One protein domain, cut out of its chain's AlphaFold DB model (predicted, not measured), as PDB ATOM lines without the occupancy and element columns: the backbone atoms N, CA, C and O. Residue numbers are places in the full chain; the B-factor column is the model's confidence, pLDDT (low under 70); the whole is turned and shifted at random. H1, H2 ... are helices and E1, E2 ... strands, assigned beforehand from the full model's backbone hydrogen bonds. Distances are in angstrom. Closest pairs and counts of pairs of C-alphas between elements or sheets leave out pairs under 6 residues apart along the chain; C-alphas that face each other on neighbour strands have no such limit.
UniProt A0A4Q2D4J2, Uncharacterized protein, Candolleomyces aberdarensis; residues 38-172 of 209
ATOM      1  N   ARG A  38       5.622  79.258  -0.069       87.38
ATOM      2  CA  ARG A  38       4.558  80.011  -0.756       87.38
ATOM      3  C   ARG A  38       3.143  79.684  -0.292       87.38
ATOM      4  O   ARG A  38       2.261  80.527  -0.372       87.38
ATOM      5  N   ASP A  39       2.920  78.477   0.221       85.50
ATOM      6  CA  ASP A  39       1.576  77.983   0.555       85.50
ATOM      7  C   ASP A  39       0.868  78.795   1.652       85.50
ATOM      8  O   ASP A  39      -0.347  78.679   1.818       85.50
ATOM      9  N   LYS A  40       1.618  79.588   2.426       81.19
ATOM     10  CA  LYS A  40       1.083  80.428   3.507       81.19
ATOM     11  C   LYS A  40       1.254  81.922   3.264       81.19
ATOM     12  O   LYS A  40       0.994  82.707   4.177       81.19
ATOM     13  N   ASP A  41       1.704  82.309   2.075       86.69
ATOM     14  CA  ASP A  41       1.877  83.713   1.748       86.69
ATOM     15  C   ASP A  41       0.533  84.443   1.732       86.69
ATOM     16  O   ASP A  41      -0.527  83.887   1.428       86.69
ATOM     17  N   VAL A  42       0.596  85.731   2.050       84.00
ATOM     18  CA  VAL A  42      -0.516  86.657   1.860       84.00
ATOM     19  C   VAL A  42      -0.037  87.733   0.901       84.00
ATOM     20  O   VAL A  42       0.790  88.562   1.271       84.00
ATOM     21  N   ASP A  43      -0.511  87.673  -0.345       80.50
ATOM     22  CA  ASP A  43      -0.046  88.535  -1.443       80.50
ATOM     23  C   ASP A  43      -0.543  89.971  -1.360       80.50
ATOM     24  O   ASP A  43       0.152  90.870  -1.801       80.50
ATOM     25  N   SER A  44      -1.757  90.183  -0.859       80.31
ATOM     26  CA  SER A  44      -2.280  91.491  -0.463       80.31
ATOM     27  C   SER A  44      -3.652  91.253   0.148       80.31
ATOM     28  O   SER A  44      -4.611  90.882  -0.536       80.31
ATOM     29  N   LYS A  45      -3.754  91.425   1.463       81.50
ATOM     30  CA  LYS A  45      -5.045  91.459   2.142       81.50
ATOM     31  C   LYS A  45      -5.385  92.902   2.450       81.50
ATOM     32  O   LYS A  45      -4.728  93.532   3.274       81.50
ATOM     33  N   ARG A  46      -6.423  93.396   1.776       83.69
ATOM     34  CA  ARG A  46      -6.991  94.723   2.003       83.69
ATOM     35  C   ARG A  46      -8.291  94.594   2.779       83.69
ATOM     36  O   ARG A  46      -9.224  93.955   2.295       83.69
ATOM     37  N   ASP A  47      -8.346  95.178   3.970       81.31
ATOM     38  CA  ASP A  47      -9.576  95.255   4.767       81.31
ATOM     39  C   ASP A  47      -9.809  96.702   5.210       81.31
ATOM     40  O   ASP A  47      -9.093  97.199   6.088       81.31
ATOM     41  N   PRO A  48     -10.777  97.405   4.603       79.00
ATOM     42  CA  PRO A  48     -11.059  98.778   4.957       79.00
ATOM     43  C   PRO A  48     -11.965  98.838   6.195       79.00
ATOM     44  O   PRO A  48     -13.043  98.237   6.261       79.00
ATOM     45  N   LEU A  49     -11.563  99.624   7.187       74.88
ATOM     46  CA  LEU A  49     -12.422 100.029   8.292       74.88
ATOM     47  C   LEU A  49     -13.280 101.213   7.835       74.88
ATOM     48  O   LEU A  49     -12.931 102.374   8.042       74.88
ATOM     49  N   ILE A  50     -14.407 100.908   7.189       68.06
ATOM     50  CA  ILE A  50     -15.347 101.909   6.668       68.06
ATOM     51  C   ILE A  50     -16.494 102.109   7.653       68.06
ATOM     52  O   ILE A  50     -17.156 101.151   8.056       68.06
ATOM     53  N   LYS A  51     -16.821 103.368   7.960       57.69
ATOM     54  CA  LYS A  51     -18.116 103.712   8.556       57.69
ATOM     55  C   LYS A  51     -18.798 104.784   7.713       57.69
ATOM     56  O   LYS A  51     -18.478 105.961   7.809       57.69
ATOM     57  N   CYS A  52     -19.770 104.370   6.900       45.06
ATOM     58  CA  CYS A  52     -20.659 105.285   6.187       45.06
ATOM     59  C   CYS A  52     -21.642 105.923   7.178       45.06
ATOM     60  O   CYS A  52     -22.676 105.342   7.496       45.06
ATOM     61  N   ASN A  53     -21.299 107.097   7.700       48.44
ATOM     62  CA  ASN A  53     -22.232 108.040   8.315       48.44
ATOM     63  C   ASN A  53     -21.571 109.421   8.389       48.44
ATOM     64  O   ASN A  53     -20.352 109.508   8.301       48.44
ATOM     65  N   ASP A  54     -22.372 110.473   8.582       45.75
ATOM     66  CA  ASP A  54     -22.002 111.894   8.417       45.75
ATOM     67  C   ASP A  54     -20.747 112.403   9.160       45.75
ATOM     68  O   ASP A  54     -20.311 113.530   8.908       45.75
ATOM     69  N   SER A  55     -20.114 111.590  10.009       44.38
ATOM     70  CA  SER A  55     -18.743 111.808  10.465       44.38
ATOM     71  C   SER A  55     -18.137 110.546  11.112       44.38
ATOM     72  O   SER A  55     -18.669 110.017  12.088       44.38
ATOM     73  N   PHE A  56     -16.970 110.074  10.654       42.03
ATOM     74  CA  PHE A  56     -16.122 109.134  11.418       42.03
ATOM     75  C   PHE A  56     -15.559 109.780  12.690       42.03
ATOM     76  O   PHE A  56     -15.117 109.057  13.580       42.03
ATOM     77  N   THR A  57     -15.698 111.107  12.866       45.47
ATOM     78  CA  THR A  57     -15.566 111.723  14.195       45.47
ATOM     79  C   THR A  57     -16.451 111.006  15.202       45.47
ATOM     80  O   THR A  57     -15.989 110.810  16.302       45.47
ATOM     81  N   LYS A  58     -17.621 110.455  14.834       48.12
ATOM     82  CA  LYS A  58     -18.456 109.696  15.776       48.12
ATOM     83  C   LYS A  58     -17.833 108.406  16.302       48.12
ATOM     84  O   LYS A  58     -18.338 107.884  17.279       48.12
ATOM     85  N   LEU A  59     -16.798 107.850  15.668       43.84
ATOM     86  CA  LEU A  59     -16.060 106.687  16.188       43.84
ATOM     87  C   LEU A  59     -15.144 107.071  17.360       43.84
ATOM     88  O   LEU A  59     -14.786 106.210  18.153       43.84
ATOM     89  N   TRP A  60     -14.800 108.353  17.471       47.06
ATOM     90  CA  TRP A  60     -13.881 108.908  18.466       47.06
ATOM     91  C   TRP A  60     -14.428 110.180  19.135       47.06
ATOM     92  O   TRP A  60     -13.711 110.842  19.880       47.06
ATOM     93  N   ASP A  61     -15.694 110.520  18.875       43.78
ATOM     94  CA  ASP A  61     -16.450 111.537  19.590       43.78
ATOM     95  C   ASP A  61     -16.580 111.036  21.012       43.78
ATOM     96  O   ASP A  61     -16.816 109.847  21.252       43.78
ATOM     97  N   SER A  62     -16.518 111.973  21.946       44.94
ATOM     98  CA  SER A  62     -16.715 111.742  23.373       44.94
ATOM     99  C   SER A  62     -17.997 110.968  23.729       44.94
ATOM    100  O   SER A  62     -18.112 110.491  24.856       44.94
ATOM    101  N   ASP A  63     -18.945 110.844  22.792       44.53
ATOM    102  CA  ASP A  63     -20.225 110.145  22.944       44.53
ATOM    103  C   ASP A  63     -20.153 108.622  22.719       44.53
ATOM    104  O   ASP A  63     -21.033 107.897  23.192       44.53
ATOM    105  N   ILE A  64     -19.121 108.097  22.043       50.03
ATOM    106  CA  ILE A  64     -18.826 106.657  22.057       50.03
ATOM    107  C   ILE A  64     -17.835 106.415  23.190       50.03
ATOM    108  O   ILE A  64     -16.720 106.926  23.181       50.03
ATOM    109  N   SER A  65     -18.232 105.618  24.187       51.31
ATOM    110  CA  SER A  65     -17.306 105.238  25.257       51.31
ATOM    111  C   SER A  65     -16.053 104.629  24.625       51.31
ATOM    112  O   SER A  65     -16.206 103.707  23.822       51.31
ATOM    113  N   SER A  66     -14.855 105.079  25.008       58.81
ATOM    114  CA  SER A  66     -13.557 104.582  24.508       58.81
ATOM    115  C   SER A  66     -13.516 103.061  24.293       58.81
ATOM    116  O   SER A  66     -13.090 102.577  23.251       58.81
ATOM    117  N   LYS A  67     -14.133 102.307  25.211       60.03
ATOM    118  CA  LYS A  67     -14.287 100.844  25.162       60.03
ATOM    119  C   LYS A  67     -14.949 100.279  23.894       60.03
ATOM    120  O   LYS A  67     -14.642  99.157  23.503       60.03
ATOM    121  N   GLN A  68     -15.904 100.981  23.287       61.91
ATOM    122  CA  GLN A  68     -16.582 100.527  22.065       61.91
ATOM    123  C   GLN A  68     -15.708 100.750  20.828       61.91
ATOM    124  O   GLN A  68     -15.691  99.903  19.936       61.91
ATOM    125  N   SER A  69     -14.956 101.849  20.795       62.56
ATOM    126  CA  SER A  69     -14.007 102.166  19.726       62.56
ATOM    127  C   SER A  69     -12.806 101.225  19.755       62.56
ATOM    128  O   SER A  69     -12.456 100.657  18.722       62.56
ATOM    129  N   ASP A  70     -12.265 100.952  20.945       67.31
ATOM    130  CA  ASP A  70     -11.161 100.004  21.141       67.31
ATOM    131  C   ASP A  70     -11.531  98.602  20.648       67.31
ATOM    132  O   ASP A  70     -10.750  97.944  19.961       67.31
ATOM    133  N   LYS A  71     -12.759  98.154  20.942       72.81
ATOM    134  CA  LYS A  71     -13.254  96.858  20.476       72.81
ATOM    135  C   LYS A  71     -13.390  96.809  18.952       72.81
ATOM    136  O   LYS A  71     -12.973  95.831  18.349       72.81
ATOM    137  N   LEU A  72     -13.937  97.853  18.329       73.31
ATOM    138  CA  LEU A  72     -14.082  97.918  16.869       73.31
ATOM    139  C   LEU A  72     -12.727  97.879  16.157       73.31
ATOM    140  O   LEU A  72     -12.576  97.161  15.170       73.31
ATOM    141  N   VAL A  73     -11.746  98.627  16.668       71.94
ATOM    142  CA  VAL A  73     -10.380  98.609  16.138       71.94
ATOM    143  C   VAL A  73      -9.751  97.238  16.354       71.94
ATOM    144  O   VAL A  73      -9.213  96.676  15.409       71.94
ATOM    145  N   SER A  74      -9.871  96.657  17.549       74.69
ATOM    146  CA  SER A  74      -9.333  95.325  17.846       74.69
ATOM    147  C   SER A  74      -9.926  94.237  16.941       74.69
ATOM    148  O   SER A  74      -9.177  93.449  16.364       74.69
ATOM    149  N   ASP A  75     -11.248  94.242  16.739       81.00
ATOM    150  CA  ASP A  75     -11.944  93.304  15.852       81.00
ATOM    151  C   ASP A  75     -11.513  93.498  14.386       81.00
ATOM    152  O   ASP A  75     -11.333  92.527  13.649       81.00
ATOM    153  N   TRP A  76     -11.311  94.742  13.941       82.12
ATOM    154  CA  TRP A  76     -10.790  95.025  12.601       82.12
ATOM    155  C   TRP A  76      -9.341  94.572  12.427       82.12
ATOM    156  O   TRP A  76      -9.046  93.889  11.451       82.12
ATOM    157  N   VAL A  77      -8.461  94.855  13.387       78.25
ATOM    158  CA  VAL A  77      -7.073  94.373  13.368       78.25
ATOM    159  C   VAL A  77      -7.055  92.849  13.303       78.25
ATOM    160  O   VAL A  77      -6.381  92.281  12.447       78.25
ATOM    161  N   TYR A  78      -7.865  92.173  14.121       82.06
ATOM    162  CA  TYR A  78      -7.989  90.718  14.075       82.06
ATOM    163  C   TYR A  78      -8.441  90.216  12.698       82.06
ATOM    164  O   TYR A  78      -7.903  89.237  12.181       82.06
ATOM    165  N   ARG A  79      -9.401  90.896  12.058       83.69
ATOM    166  CA  ARG A  79      -9.821  90.550  10.694       83.69
ATOM    167  C   ARG A  79      -8.729  90.794   9.668       83.69
ATOM    168  O   ARG A  79      -8.614  89.963   8.775       83.69
ATOM    169  N   LEU A  80      -7.926  91.850   9.789       80.88
ATOM    170  CA  LEU A  80      -6.848  92.176   8.856       80.88
ATOM    171  C   LEU A  80      -5.681  91.183   8.978       80.88
ATOM    172  O   LEU A  80      -5.377  90.470   8.021       80.88
ATOM    173  N   ILE A  81      -5.087  91.060  10.164       78.31
ATOM    174  CA  ILE A  81      -3.813  90.346  10.387       78.31
ATOM    175  C   ILE A  81      -3.962  88.982  11.088       78.31
ATOM    176  O   ILE A  81      -2.990  88.238  11.207       78.31
ATOM    177  N   GLY A  82      -5.160  88.622  11.558       78.88
ATOM    178  CA  GLY A  82      -5.386  87.414  12.354       78.88
ATOM    179  C   GLY A  82      -4.930  87.559  13.810       78.88
ATOM    180  O   GLY A  82      -5.006  88.634  14.402       78.88
ATOM    181  N   ASN A  83      -4.461  86.456  14.403       73.12
ATOM    182  CA  ASN A  83      -4.051  86.393  15.813       73.12
ATOM    183  C   ASN A  83      -2.524  86.466  16.015       73.12
ATOM    184  O   ASN A  83      -1.995  85.870  16.954       73.12
ATOM    185  N   ASP A  84      -1.794  87.120  15.108       75.62
ATOM    186  CA  ASP A  84      -0.344  87.251  15.250       75.62
ATOM    187  C   ASP A  84       0.007  88.376  16.237       75.62
ATOM    188  O   ASP A  84      -0.094  89.561  15.917       75.62
ATOM    189  N   GLU A  85       0.408  88.006  17.457       74.06
ATOM    190  CA  GLU A  85       0.723  88.968  18.521       74.06
ATOM    191  C   GLU A  85       1.851  89.939  18.168       74.06
ATOM    192  O   GLU A  85       1.818  91.086  18.616       74.06
ATOM    193  N   ALA A  86       2.858  89.500  17.405       68.06
ATOM    194  CA  ALA A  86       4.000  90.350  17.080       68.06
ATOM    195  C   ALA A  86       3.545  91.529  16.216       68.06
ATOM    196  O   ALA A  86       3.917  92.673  16.468       68.06
ATOM    197  N   VAL A  87       2.670  91.246  15.251       71.88
ATOM    198  CA  VAL A  87       2.058  92.257  14.392       71.88
ATOM    199  C   VAL A  87       1.039  93.097  15.164       71.88
ATOM    200  O   VAL A  87       1.001  94.320  15.015       71.88
ATOM    201  N   ARG A  88       0.253  92.470  16.049       74.69
ATOM    202  CA  ARG A  88      -0.765  93.165  16.846       74.69
ATOM    203  C   ARG A  88      -0.167  94.260  17.727       74.69
ATOM    204  O   ARG A  88      -0.710  95.357  17.753       74.69
ATOM    205  N   ARG A  89       0.973  93.999  18.377       73.12
ATOM    206  CA  ARG A  89       1.664  94.999  19.214       73.12
ATOM    207  C   ARG A  89       2.100  96.227  18.420       73.12
ATOM    208  O   ARG A  89       2.005  97.336  18.929       73.12
ATOM    209  N   VAL A  90       2.572  96.037  17.187       69.75
ATOM    210  CA  VAL A  90       3.011  97.150  16.331       69.75
ATOM    211  C   VAL A  90       1.826  98.034  15.951       69.75
ATOM    212  O   VAL A  90       1.927  99.251  16.040       69.75
ATOM    213  N   ILE A  91       0.683  97.433  15.613       70.69
ATOM    214  CA  ILE A  91      -0.532  98.186  15.280       70.69
ATOM    215  C   ILE A  91      -1.132  98.863  16.520       70.69
ATOM    216  O   ILE A  91      -1.581 100.002  16.422       70.69
ATOM    217  N   GLU A  92      -1.116  98.203  17.684       69.00
ATOM    218  CA  GLU A  92      -1.604  98.767  18.952       69.00
ATOM    219  C   GLU A  92      -0.877 100.072  19.321       69.00
ATOM    220  O   GLU A  92      -1.524 101.021  19.762       69.00
ATOM    221  N   ILE A  93       0.435 100.161  19.066       63.28
ATOM    222  CA  ILE A  93       1.234 101.379  19.292       63.28
ATOM    223  C   ILE A  93       0.770 102.542  18.394       63.28
ATOM    224  O   ILE A  93       0.866 103.703  18.785       63.28
ATOM    225  N   SER A  94       0.218 102.251  17.216       65.44
ATOM    226  CA  SER A  94      -0.196 103.258  16.231       65.44
ATOM    227  C   SER A  94      -1.647 103.728  16.379       65.44
ATOM    228  O   SER A  94      -2.073 104.630  15.656       65.44
ATOM    229  N   ILE A  95      -2.427 103.160  17.309       64.94
ATOM    230  CA  ILE A  95      -3.852 103.501  17.489       64.94
ATOM    231  C   ILE A  95      -4.047 104.979  17.866       64.94
ATOM    232  O   ILE A  95      -4.978 105.620  17.378       64.94
ATOM    233  N   GLU A  96      -3.161 105.557  18.676       65.56
ATOM    234  CA  GLU A  96      -3.238 106.979  19.047       65.56
ATOM    235  C   GLU A  96      -3.005 107.907  17.839       65.56
ATOM    236  O   GLU A  96      -3.656 108.946  17.690       65.56
ATOM    237  N   GLU A  97      -2.122 107.519  16.915       64.50
ATOM    238  CA  GLU A  97      -1.869 108.279  15.687       64.50
ATOM    239  C   GLU A  97      -3.040 108.186  14.704       64.50
ATOM    240  O   GLU A  97      -3.396 109.196  14.082       64.50
ATOM    241  N   ILE A  98      -3.703 107.022  14.635       63.53
ATOM    242  CA  ILE A  98      -4.968 106.842  13.904       63.53
ATOM    243  C   ILE A  98      -5.989 107.869  14.382       63.53
ATOM    244  O   ILE A  98      -6.538 108.621  13.576       63.53
ATOM    245  N   GLN A  99      -6.209 107.950  15.697       60.09
ATOM    246  CA  GLN A  99      -7.166 108.883  16.298       60.09
ATOM    247  C   GLN A  99      -6.845 110.343  15.943       60.09
ATOM    248  O   GLN A  99      -7.740 111.136  15.628       60.09
ATOM    249  N   LYS A 100      -5.561 110.712  15.946       61.41
ATOM    250  CA  LYS A 100      -5.117 112.078  15.651       61.41
ATOM    251  C   LYS A 100      -5.330 112.472  14.189       61.41
ATOM    252  O   LYS A 100      -5.782 113.583  13.919       61.41
ATOM    253  N   ILE A 101      -5.021 111.597  13.236       56.03
ATOM    254  CA  ILE A 101      -5.168 111.897  11.800       56.03
ATOM    255  C   ILE A 101      -6.647 111.965  11.407       56.03
ATOM    256  O   ILE A 101      -7.071 112.850  10.661       56.03
ATOM    257  N   VAL A 102      -7.442 111.071  11.982       54.53
ATOM    258  CA  VAL A 102      -8.881 110.972  11.750       54.53
ATOM    259  C   VAL A 102      -9.662 112.153  12.345       54.53
ATOM    260  O   VAL A 102     -10.655 112.587  11.768       54.53
ATOM    261  N   SER A 103      -9.230 112.708  13.480       57.59
ATOM    262  CA  SER A 103      -9.907 113.847  14.127       57.59
ATOM    263  C   SER A 103      -9.717 115.187  13.401       57.59
ATOM    264  O   SER A 103     -10.526 116.094  13.581       57.59
ATOM    265  N   HIS A 104      -8.692 115.323  12.552       51.56
ATOM    266  CA  HIS A 104      -8.369 116.582  11.862       51.56
ATOM    267  C   HIS A 104      -9.047 116.749  10.489       51.56
ATOM    268  O   HIS A 104      -8.906 117.793   9.850       51.56
ATOM    269  N   THR A 105      -9.789 115.752  10.003       50.84
ATOM    270  CA  THR A 105     -10.349 115.745   8.643       50.84
ATOM    271  C   THR A 105     -11.815 116.176   8.623       50.84
ATOM    272  O   THR A 105     -12.724 115.355   8.718       50.84
ATOM    273  N   GLY A 106     -12.066 117.484   8.482       49.41
ATOM    274  CA  GLY A 106     -13.444 117.989   8.377       49.41
ATOM    275  C   GLY A 106     -13.667 119.391   7.801       49.41
ATOM    276  O   GLY A 106     -14.819 119.817   7.740       49.41
ATOM    277  N   SER A 107     -12.632 120.134   7.387       51.94
ATOM    278  CA  SER A 107     -12.803 121.585   7.188       51.94
ATOM    279  C   SER A 107     -13.212 122.033   5.775       51.94
ATOM    280  O   SER A 107     -13.892 123.053   5.661       51.94
ATOM    281  N   ASP A 108     -12.890 121.290   4.708       54.16
ATOM    282  CA  ASP A 108     -13.050 121.796   3.334       54.16
ATOM    283  C   ASP A 108     -14.143 121.088   2.517       54.16
ATOM    284  O   ASP A 108     -14.411 119.891   2.624       54.16
ATOM    285  N   ALA A 109     -14.850 121.874   1.702       52.50
ATOM    286  CA  ALA A 109     -15.913 121.382   0.836       52.50
ATOM    287  C   ALA A 109     -15.324 120.878  -0.490       52.50
ATOM    288  O   ALA A 109     -14.747 121.676  -1.220       52.50
ATOM    289  N   ASN A 110     -15.551 119.603  -0.831       59.53
ATOM    290  CA  ASN A 110     -14.914 118.892  -1.953       59.53
ATOM    291  C   ASN A 110     -13.410 118.656  -1.760       59.53
ATOM    292  O   ASN A 110     -12.607 118.939  -2.645       59.53
ATOM    293  N   SER A 111     -13.044 118.112  -0.604       66.88
ATOM    294  CA  SER A 111     -11.688 117.646  -0.331       66.88
ATOM    295  C   SER A 111     -11.668 116.130  -0.160       66.88
ATOM    296  O   SER A 111     -12.488 115.573   0.577       66.88
ATOM    297  N   SER A 112     -10.700 115.485  -0.805       71.31
ATOM    298  CA  SER A 112     -10.228 114.149  -0.454       71.31
ATOM    299  C   SER A 112      -8.865 114.288   0.222       71.31
ATOM    300  O   SER A 112      -7.976 114.935  -0.332       71.31
ATOM    301  N   LEU A 113      -8.703 113.704   1.403       73.25
ATOM    302  CA  LEU A 113      -7.410 113.561   2.062       73.25
ATOM    303  C   LEU A 113      -7.107 112.078   2.199       73.25
ATOM    304  O   LEU A 113      -7.960 111.321   2.650       73.25
ATOM    305  N   GLU A 114      -5.885 111.697   1.867       78.69
ATOM    306  CA  GLU A 114      -5.351 110.363   2.090       78.69
ATOM    307  C   GLU A 114      -3.956 110.508   2.696       78.69
ATOM    308  O   GLU A 114      -3.166 111.352   2.262       78.69
ATOM    309  N   LYS A 115      -3.671 109.743   3.748       77.81
ATOM    310  CA  LYS A 115      -2.382 109.777   4.432       77.81
ATOM    311  C   LYS A 115      -2.029 108.404   4.988       77.81
ATOM    312  O   LYS A 115      -2.687 107.920   5.911       77.81
ATOM    313  N   THR A 116      -0.943 107.828   4.481       80.31
ATOM    314  CA  THR A 116      -0.268 106.697   5.124       80.31
ATOM    315  C   THR A 116       0.329 107.169   6.442       80.31
ATOM    316  O   THR A 116       1.023 108.189   6.488       80.31
ATOM    317  N   PHE A 117       0.025 106.462   7.523       73.56
ATOM    318  CA  PHE A 117       0.522 106.806   8.859       73.56
ATOM    319  C   PHE A 117       1.261 105.659   9.531       73.56
ATOM    320  O   PHE A 117       2.060 105.908  10.426       73.56
ATOM    321  N   LEU A 118       1.029 104.428   9.081       77.12
ATOM    322  CA  LEU A 118       1.824 103.281   9.468       77.12
ATOM    323  C   LEU A 118       2.297 102.588   8.201       77.12
ATOM    324  O   LEU A 118       1.480 102.241   7.354       77.12
ATOM    325  N   ASP A 119       3.600 102.394   8.096       80.56
ATOM    326  CA  ASP A 119       4.228 101.585   7.063       80.56
ATOM    327  C   ASP A 119       5.420 100.877   7.709       80.56
ATOM    328  O   ASP A 119       6.415 101.508   8.078       80.56
ATOM    329  N   VAL A 120       5.243  99.592   8.008       75.31
ATOM    330  CA  VAL A 120       6.175  98.828   8.841       75.31
ATOM    331  C   VAL A 120       6.436  97.442   8.279       75.31
ATOM    332  O   VAL A 120       5.521  96.651   8.032       75.31
ATOM    333  N   GLY A 121       7.724  97.120   8.177       79.81
ATOM    334  CA  GLY A 121       8.218  95.762   8.009       79.81
ATOM    335  C   GLY A 121       8.468  95.110   9.369       79.81
ATOM    336  O   GLY A 121       9.305  95.583  10.136       79.81
ATOM    337  N   VAL A 122       7.776  94.012   9.678       78.38
ATOM    338  CA  VAL A 122       7.995  93.241  10.914       78.38
ATOM    339  C   VAL A 122       8.669  91.921  10.571       78.38
ATOM    340  O   VAL A 122       8.174  91.153   9.749       78.38
ATOM    341  N   LEU A 123       9.788  91.632  11.234       82.06
ATOM    342  CA  LEU A 123      10.489  90.359  11.109       82.06
ATOM    343  C   LEU A 123      10.264  89.516  12.362       82.06
ATOM    344  O   LEU A 123      10.733  89.862  13.448       82.06
ATOM    345  N   ARG A 124       9.578  88.386  12.208       81.19
ATOM    346  CA  ARG A 124       9.402  87.415  13.287       81.19
ATOM    347  C   ARG A 124      10.473  86.341  13.206       81.19
ATOM    348  O   ARG A 124      10.613  85.645  12.198       81.19
ATOM    349  N   PHE A 125      11.206  86.213  14.307       77.81
ATOM    350  CA  PHE A 125      12.187  85.158  14.492       77.81
ATOM    351  C   PHE A 125      11.501  83.820  14.773       77.81
ATOM    352  O   PHE A 125      10.442  83.798  15.407       77.81
ATOM    353  N   PRO A 126      12.115  82.714  14.327       78.19
ATOM    354  CA  PRO A 126      11.617  81.389  14.623       78.19
ATOM    355  C   PRO A 126      11.663  81.136  16.132       78.19
ATOM    356  O   PRO A 126      12.641  81.472  16.803       78.19
ATOM    357  N   ASP A 127      10.603  80.528  16.646       74.88
ATOM    358  CA  ASP A 127      10.488  80.062  18.023       74.88
ATOM    359  C   ASP A 127      10.344  78.529  18.050       74.88
ATOM    360  O   ASP A 127      10.227  77.884  17.005       74.88
ATOM    361  N   ILE A 128      10.384  77.925  19.242       69.06
ATOM    362  CA  ILE A 128      10.302  76.460  19.395       69.06
ATOM    363  C   ILE A 128       8.994  75.904  18.800       69.06
ATOM    364  O   ILE A 128       8.984  74.793  18.277       69.06
ATOM    365  N   ALA A 129       7.898  76.664  18.858       70.06
ATOM    366  CA  ALA A 129       6.602  76.266  18.319       70.06
ATOM    367  C   ALA A 129       6.442  76.609  16.824       70.06
ATOM    368  O   ALA A 129       5.637  75.987  16.134       70.06
ATOM    369  N   ASN A 130       7.195  77.584  16.311       70.31
ATOM    370  CA  ASN A 130       7.120  78.099  14.949       70.31
ATOM    371  C   ASN A 130       8.540  78.290  14.392       70.31
ATOM    372  O   ASN A 130       9.079  79.395  14.460       70.31
ATOM    373  N   PRO A 131       9.150  77.259  13.784       76.06
ATOM    374  CA  PRO A 131      10.536  77.310  13.305       76.06
ATOM    375  C   PRO A 131      10.717  78.139  12.018       76.06
ATOM    376  O   PRO A 131      11.770  78.086  11.378       76.06
ATOM    377  N   TYR A 132       9.695  78.895  11.623       85.94
ATOM    378  CA  TYR A 132       9.665  79.683  10.401       85.94
ATOM    379  C   TYR A 132      10.015  81.137  10.687       85.94
ATOM    380  O   TYR A 132       9.632  81.710  11.706       85.94
ATOM    381  N   ILE A 133      10.715  81.742   9.740       88.31
ATOM    382  CA  ILE A 133      10.928  83.181   9.693       88.31
ATOM    383  C   ILE A 133       9.743  83.773   8.949       88.31
ATOM    384  O   ILE A 133       9.405  83.293   7.868       88.31
ATOM    385  N   ARG A 134       9.127  84.820   9.491       88.19
ATOM    386  CA  ARG A 134       8.051  85.528   8.791       88.19
ATOM    387  C   ARG A 134       8.406  86.985   8.612       88.19
ATOM    388  O   ARG A 134       8.839  87.640   9.560       88.19
ATOM    389  N   VAL A 135       8.220  87.458   7.390       88.62
ATOM    390  CA  VAL A 135       8.327  88.864   7.025       88.62
ATOM    391  C   VAL A 135       6.910  89.361   6.811       88.62
ATOM    392  O   VAL A 135       6.186  88.833   5.967       88.62
ATOM    393  N   TYR A 136       6.513  90.351   7.596       86.88
ATOM    394  CA  TYR A 136       5.246  91.043   7.439       86.88
ATOM    395  C   TYR A 136       5.511  92.437   6.909       86.88
ATOM    396  O   TYR A 136       6.475  93.078   7.324       86.88
ATOM    397  N   HIS A 137       4.620  92.915   6.060       88.31
ATOM    398  CA  HIS A 137       4.570  94.313   5.673       88.31
ATOM    399  C   HIS A 137       3.140  94.802   5.854       88.31
ATOM    400  O   HIS A 137       2.196  94.199   5.336       88.31
ATOM    401  N   ILE A 138       2.985  95.829   6.686       85.44
ATOM    402  CA  ILE A 138       1.690  96.385   7.063       85.44
ATOM    403  C   ILE A 138       1.714  97.862   6.733       85.44
ATOM    404  O   ILE A 138       2.510  98.612   7.298       85.44
ATOM    405  N   GLN A 139       0.787  98.261   5.876       86.88
ATOM    406  CA  GLN A 139       0.560  99.648   5.533       86.88
ATOM    407  C   GLN A 139      -0.857 100.031   5.947       86.88
ATOM    408  O   GLN A 139      -1.822  99.376   5.555       86.88
ATOM    409  N   LEU A 140      -0.991 101.085   6.743       82.81
ATOM    410  CA  LEU A 140      -2.279 101.649   7.117       82.81
ATOM    411  C   LEU A 140      -2.394 103.078   6.592       82.81
ATOM    412  O   LEU A 140      -1.561 103.948   6.880       82.81
ATOM    413  N   THR A 141      -3.476 103.316   5.865       83.50
ATOM    414  CA  THR A 141      -3.756 104.575   5.190       83.50
ATOM    415  C   THR A 141      -5.092 105.119   5.664       83.50
ATOM    416  O   THR A 141      -6.137 104.506   5.471       83.50
ATOM    417  N   ALA A 142      -5.073 106.284   6.301       77.94
ATOM    418  CA  ALA A 142      -6.296 106.983   6.667       77.94
ATOM    419  C   ALA A 142      -6.785 107.809   5.477       77.94
ATOM    420  O   ALA A 142      -5.990 108.507   4.841       77.94
ATOM    421  N   TRP A 143      -8.088 107.782   5.213       77.06
ATOM    422  CA  TRP A 143      -8.698 108.586   4.163       77.06
ATOM    423  C   TRP A 143      -9.971 109.281   4.640       77.06
ATOM    424  O   TRP A 143     -10.692 108.807   5.522       77.06
ATOM    425  N   ALA A 144     -10.250 110.431   4.041       73.19
ATOM    426  CA  ALA A 144     -11.469 111.193   4.238       73.19
ATOM    427  C   ALA A 144     -11.896 111.837   2.925       73.19
ATOM    428  O   ALA A 144     -11.087 112.420   2.208       73.19
ATOM    429  N   GLU A 145     -13.184 111.771   2.628       73.38
ATOM    430  CA  GLU A 145     -13.791 112.312   1.428       73.38
ATOM    431  C   GLU A 145     -15.056 113.094   1.792       73.38
ATOM    432  O   GLU A 145     -15.988 112.579   2.409       73.38
ATOM    433  N   CYS A 146     -15.098 114.362   1.391       71.38
ATOM    434  CA  CYS A 146     -16.261 115.229   1.541       71.38
ATOM    435  C   CYS A 146     -16.838 115.517   0.156       71.38
ATOM    436  O   CYS A 146     -16.243 116.262  -0.621       71.38
ATOM    437  N   ARG A 147     -18.006 114.951  -0.168       69.25
ATOM    438  CA  ARG A 147     -18.715 115.209  -1.430       69.25
ATOM    439  C   ARG A 147     -19.942 116.082  -1.191       69.25
ATOM    440  O   ARG A 147     -20.860 115.707  -0.457       69.25
ATOM    441  N   LYS A 148     -20.023 117.228  -1.870       66.56
ATOM    442  CA  LYS A 148     -21.291 117.963  -2.013       66.56
ATOM    443  C   LYS A 148     -22.196 117.214  -2.989       66.56
ATOM    444  O   LYS A 148     -21.872 117.110  -4.166       66.56
ATOM    445  N   VAL A 149     -23.330 116.708  -2.503       65.56
ATOM    446  CA  VAL A 149     -24.314 116.007  -3.345       65.56
ATOM    447  C   VAL A 149     -25.381 116.985  -3.857       65.56
ATOM    448  O   VAL A 149     -25.771 116.898  -5.014       65.56
ATOM    449  N   TYR A 150     -25.792 117.966  -3.036       63.06
ATOM    450  CA  TYR A 150     -26.702 119.068  -3.404       63.06
ATOM    451  C   TYR A 150     -26.391 120.348  -2.599       63.06
ATOM    452  O   TYR A 150     -25.586 120.316  -1.671       63.06
ATOM    453  N   ILE A 151     -27.070 121.467  -2.907       58.38
ATOM    454  CA  ILE A 151     -26.894 122.796  -2.269       58.38
ATOM    455  C   ILE A 151     -26.972 122.730  -0.727       58.38
ATOM    456  O   ILE A 151     -26.263 123.468  -0.048       58.38
ATOM    457  N   TYR A 152     -27.765 121.802  -0.178       53.69
ATOM    458  CA  TYR A 152     -27.971 121.625   1.268       53.69
ATOM    459  C   TYR A 152     -27.507 120.267   1.817       53.69
ATOM    460  O   TYR A 152     -27.668 120.012   3.005       53.69
ATOM    461  N   ALA A 153     -26.936 119.391   0.983       57.59
ATOM    462  CA  ALA A 153     -26.565 118.036   1.386       57.59
ATOM    463  C   ALA A 153     -25.076 117.773   1.136       57.59
ATOM    464  O   ALA A 153     -24.613 117.747  -0.011       57.59
ATOM    465  N   ARG A 154     -24.335 117.546   2.224       62.50
ATOM    466  CA  ARG A 154     -22.965 117.024   2.202       62.50
ATOM    467  C   ARG A 154     -23.008 115.546   2.562       62.50
ATOM    468  O   ARG A 154     -23.729 115.171   3.477       62.50
ATOM    469  N   ARG A 155     -22.245 114.730   1.843       66.75
ATOM    470  CA  ARG A 155     -21.898 113.377   2.272       66.75
ATOM    471  C   ARG A 155     -20.433 113.374   2.652       66.75
ATOM    472  O   ARG A 155     -19.583 113.652   1.809       66.75
ATOM    473  N   ASN A 156     -20.174 113.038   3.902       67.50
ATOM    474  CA  ASN A 156     -18.830 112.804   4.389       67.50
ATOM    475  C   ASN A 156     -18.621 111.296   4.490       67.50
ATOM    476  O   ASN A 156     -19.524 110.549   4.870       67.50
ATOM    477  N   SER A 157     -17.446 110.837   4.106       70.06
ATOM    478  CA  SER A 157     -17.020 109.456   4.276       70.06
ATOM    479  C   SER A 157     -15.561 109.461   4.684       70.06
ATOM    480  O   SER A 157     -14.803 110.346   4.311       70.06
ATOM    481  N   ASN A 158     -15.183 108.518   5.520       69.88
ATOM    482  CA  ASN A 158     -13.849 108.425   6.078       69.88
ATOM    483  C   ASN A 158     -13.629 107.001   6.560       69.88
ATOM    484  O   ASN A 158     -14.582 106.261   6.838       69.88
ATOM    485  N   GLY A 159     -12.363 106.628   6.627       74.31
ATOM    486  CA  GLY A 159     -11.969 105.271   6.926       74.31
ATOM    487  C   GLY A 159     -10.474 105.128   7.132       74.31
ATOM    488  O   GLY A 159      -9.699 106.079   7.007       74.31
ATOM    489  N   VAL A 160     -10.100 103.900   7.463       78.00
ATOM    490  CA  VAL A 160      -8.715 103.446   7.457       78.00
ATOM    491  C   VAL A 160      -8.649 102.221   6.567       78.00
ATOM    492  O   VAL A 160      -9.341 101.239   6.824       78.00
ATOM    493  N   ASP A 161      -7.811 102.273   5.548       84.06
ATOM    494  CA  ASP A 161      -7.486 101.125   4.722       84.06
ATOM    495  C   ASP A 161      -6.237 100.461   5.289       84.06
ATOM    496  O   ASP A 161      -5.226 101.119   5.533       84.06
ATOM    497  N   GLY A 162      -6.322  99.157   5.543       84.75
ATOM    498  CA  GLY A 162      -5.172  98.348   5.919       84.75
ATOM    499  C   GLY A 162      -4.774  97.438   4.773       84.75
ATOM    500  O   GLY A 162      -5.616  96.707   4.255       84.75
ATOM    501  N   GLU A 163      -3.500  97.465   4.407       88.31
ATOM    502  CA  GLU A 163      -2.872  96.538   3.481       88.31
ATOM    503  C   GLU A 163      -1.849  95.684   4.232       88.31
ATOM    504  O   GLU A 163      -0.994  96.185   4.960       88.31
ATOM    505  N   TYR A 164      -1.975  94.369   4.073       87.50
ATOM    506  CA  TYR A 164      -1.166  93.383   4.770       87.50
ATOM    507  C   TYR A 164      -0.569  92.372   3.796       87.50
ATOM    508  O   TYR A 164      -1.285  91.761   2.997       87.50
ATOM    509  N   HIS A 165       0.739  92.174   3.932       89.50
ATOM    510  CA  HIS A 165       1.542  91.207   3.198       89.50
ATOM    511  C   HIS A 165       2.270  90.290   4.174       89.50
ATOM    512  O   HIS A 165       2.748  90.732   5.224       89.50
ATOM    513  N   MET A 166       2.390  89.016   3.810       90.12
ATOM    514  CA  MET A 166       3.148  88.031   4.576       90.12
ATOM    515  C   MET A 166       3.952  87.137   3.642       90.12
ATOM    516  O   MET A 166       3.403  86.591   2.681       90.12
ATOM    517  N   ARG A 167       5.228  86.944   3.980       91.19
ATOM    518  CA  ARG A 167       6.097  85.923   3.394       91.19
ATOM    519  C   ARG A 167       6.666  85.024   4.480       91.19
ATOM    520  O   ARG A 167       7.191  85.514   5.485       91.19
ATOM    521  N   GLU A 168       6.575  83.712   4.284       91.56
ATOM    522  CA  GLU A 168       7.103  82.714   5.222       91.56
ATOM    523  C   GLU A 168       8.353  82.032   4.651       91.56
ATOM    524  O   GLU A 168       8.366  81.555   3.523       91.56
ATOM    525  N   TYR A 169       9.417  81.938   5.442       91.12
ATOM    526  CA  TYR A 169      10.671  81.297   5.055       91.12
ATOM    527  C   TYR A 169      11.046  80.207   6.050       91.12
ATOM    528  O   TYR A 169      10.930  80.377   7.266       91.12
ATOM    529  N   LYS A 170      11.569  79.094   5.539       90.12
ATOM    530  CA  LYS A 170      12.146  78.016   6.348       90.12
ATOM    531  C   LYS A 170      13.623  77.825   6.018       90.12
ATOM    532  O   LYS A 170      14.043  78.123   4.900       90.12
ATOM    533  N   PRO A 171      14.435  77.309   6.949       89.00
ATOM    534  CA  PRO A 171      15.752  76.797   6.601       89.00
ATOM    535  C   PRO A 171      15.652  75.719   5.512       89.00
ATOM    536  O   PRO A 171      14.769  74.862   5.566       89.00
ATOM    537  N   ARG A 172      16.569  75.739   4.540       89.56
ATOM    538  CA  ARG A 172      16.658  74.677   3.527       89.56
ATOM    539  C   ARG A 172      16.952  73.338   4.190       89.56
ATOM    540  O   ARG A 172      17.791  73.255   5.085       89.56
TER     541      ARG A 172
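What this domain is: This is residues 38 to 172 of the 209 residues of an uncharacterized protein of Candolleomyces aberdarensis (UniProt A0A4Q2D4J2). A long, twisted sheet of four strands makes a slender slab, with the helices H2, H3 and H4 covering one of its faces and the other face bare. The long hairpin of E3 and E4 makes the length of the rod, which spans 65 by 29 by 19 A, while the short H1 sits near one end of the helical layer. The printed part has 135 residues with four named helices and four named strands, in the order E1 H1 H2 H3 H4 E2 E3 E4. The sheet runs E1, E4, E3, E2, antiparallel throughout, and the class is mixed, helices and strands. The whole is loose, with a radius of gyration of the C-alphas of 17.6 A.

Where its parts are: Begin with E4, residues 153 to 171: find C-alpha 153 at (-26.565, 118.036, 1.386) and follow the strand for 59.3 A to C-alpha 171 at (15.752, 76.797, 6.601). Beside it look for E3, residues 133 to 150, 53.6 A long, and then E2, residues 112 to 124, 35.9 A long. E1, residues 42 to 50, starts at C-alpha 42 at (-0.516, 86.657, 1.860) and is 21.8 A long. Of the helices, H2 is the longest, residues 66 to 81 and 22.3 A; H1 is residues 56 to 59, H3 residues 85 to 93, and H4 residues 95 to 103.

How they stand to each other: Start at the inner strands E4 and E3, an antiparallel hairpin, where N 161 and O 141 are 2.8 A apart, within hydrogen-bond range. On the other side of E3 lies the edge strand E2, with N 136 and O 122 at 2.8 A; E2, E3 and E4 form a meander, each strand the antiparallel neighbour of the one before. The other edge strand, E1, is antiparallel to E4, with N 49 and O 160 at 2.8 A. H2, H3 and H4 are on the same face, making two layers, helices on one face of a sheet. H3 lies over E2 at a height over the sheet of 9.2 A, its closest C-alphas to E2 being those of Val 87 and Val 122, 7.0 A apart. H4 lies over E3 at a height of 9.1 A and runs along the strands, at 14 degrees to E3 on the local plane; Val 102 and Ala 142 have their closest C-alphas, 7.0 A apart. H2, at a height of 11.4 A, lies over E4 and only just over E1, with 3 of its C-alphas falling on E1. H2 and H3 form a helical hairpin and touch, with residues 77 to 81 of H2 alone, at a steep tilt of 43 degrees, opposite ways; their closest C-alphas are those of Val 77 and Arg 88, 7.3 A apart. H1 only grazes the sheet with residues 56 to 57, and only just touches H4, with 3 pairs of C-alphas within 8 A, the closest those of Thr 57 and Ser 103 at 6.0 A. In H2 and H4 every O i to N i+4 pair is within hydrogen-bond range, in H3 4 of 5 are, and H1 is too short for such a pair.

The domain as a whole: Look for the two C-alphas farthest apart at Ile 151 and Arg 172, 65.2 A. The printed part has no cut, and no link is long. Residues 62 to 67, of which 66 and 67 belong to H2, stand free. The mean pLDDT of the printed part is 71.1; 55 residues are under 70, among them residues 50 to 70, 92 to 111 and 147 to 156.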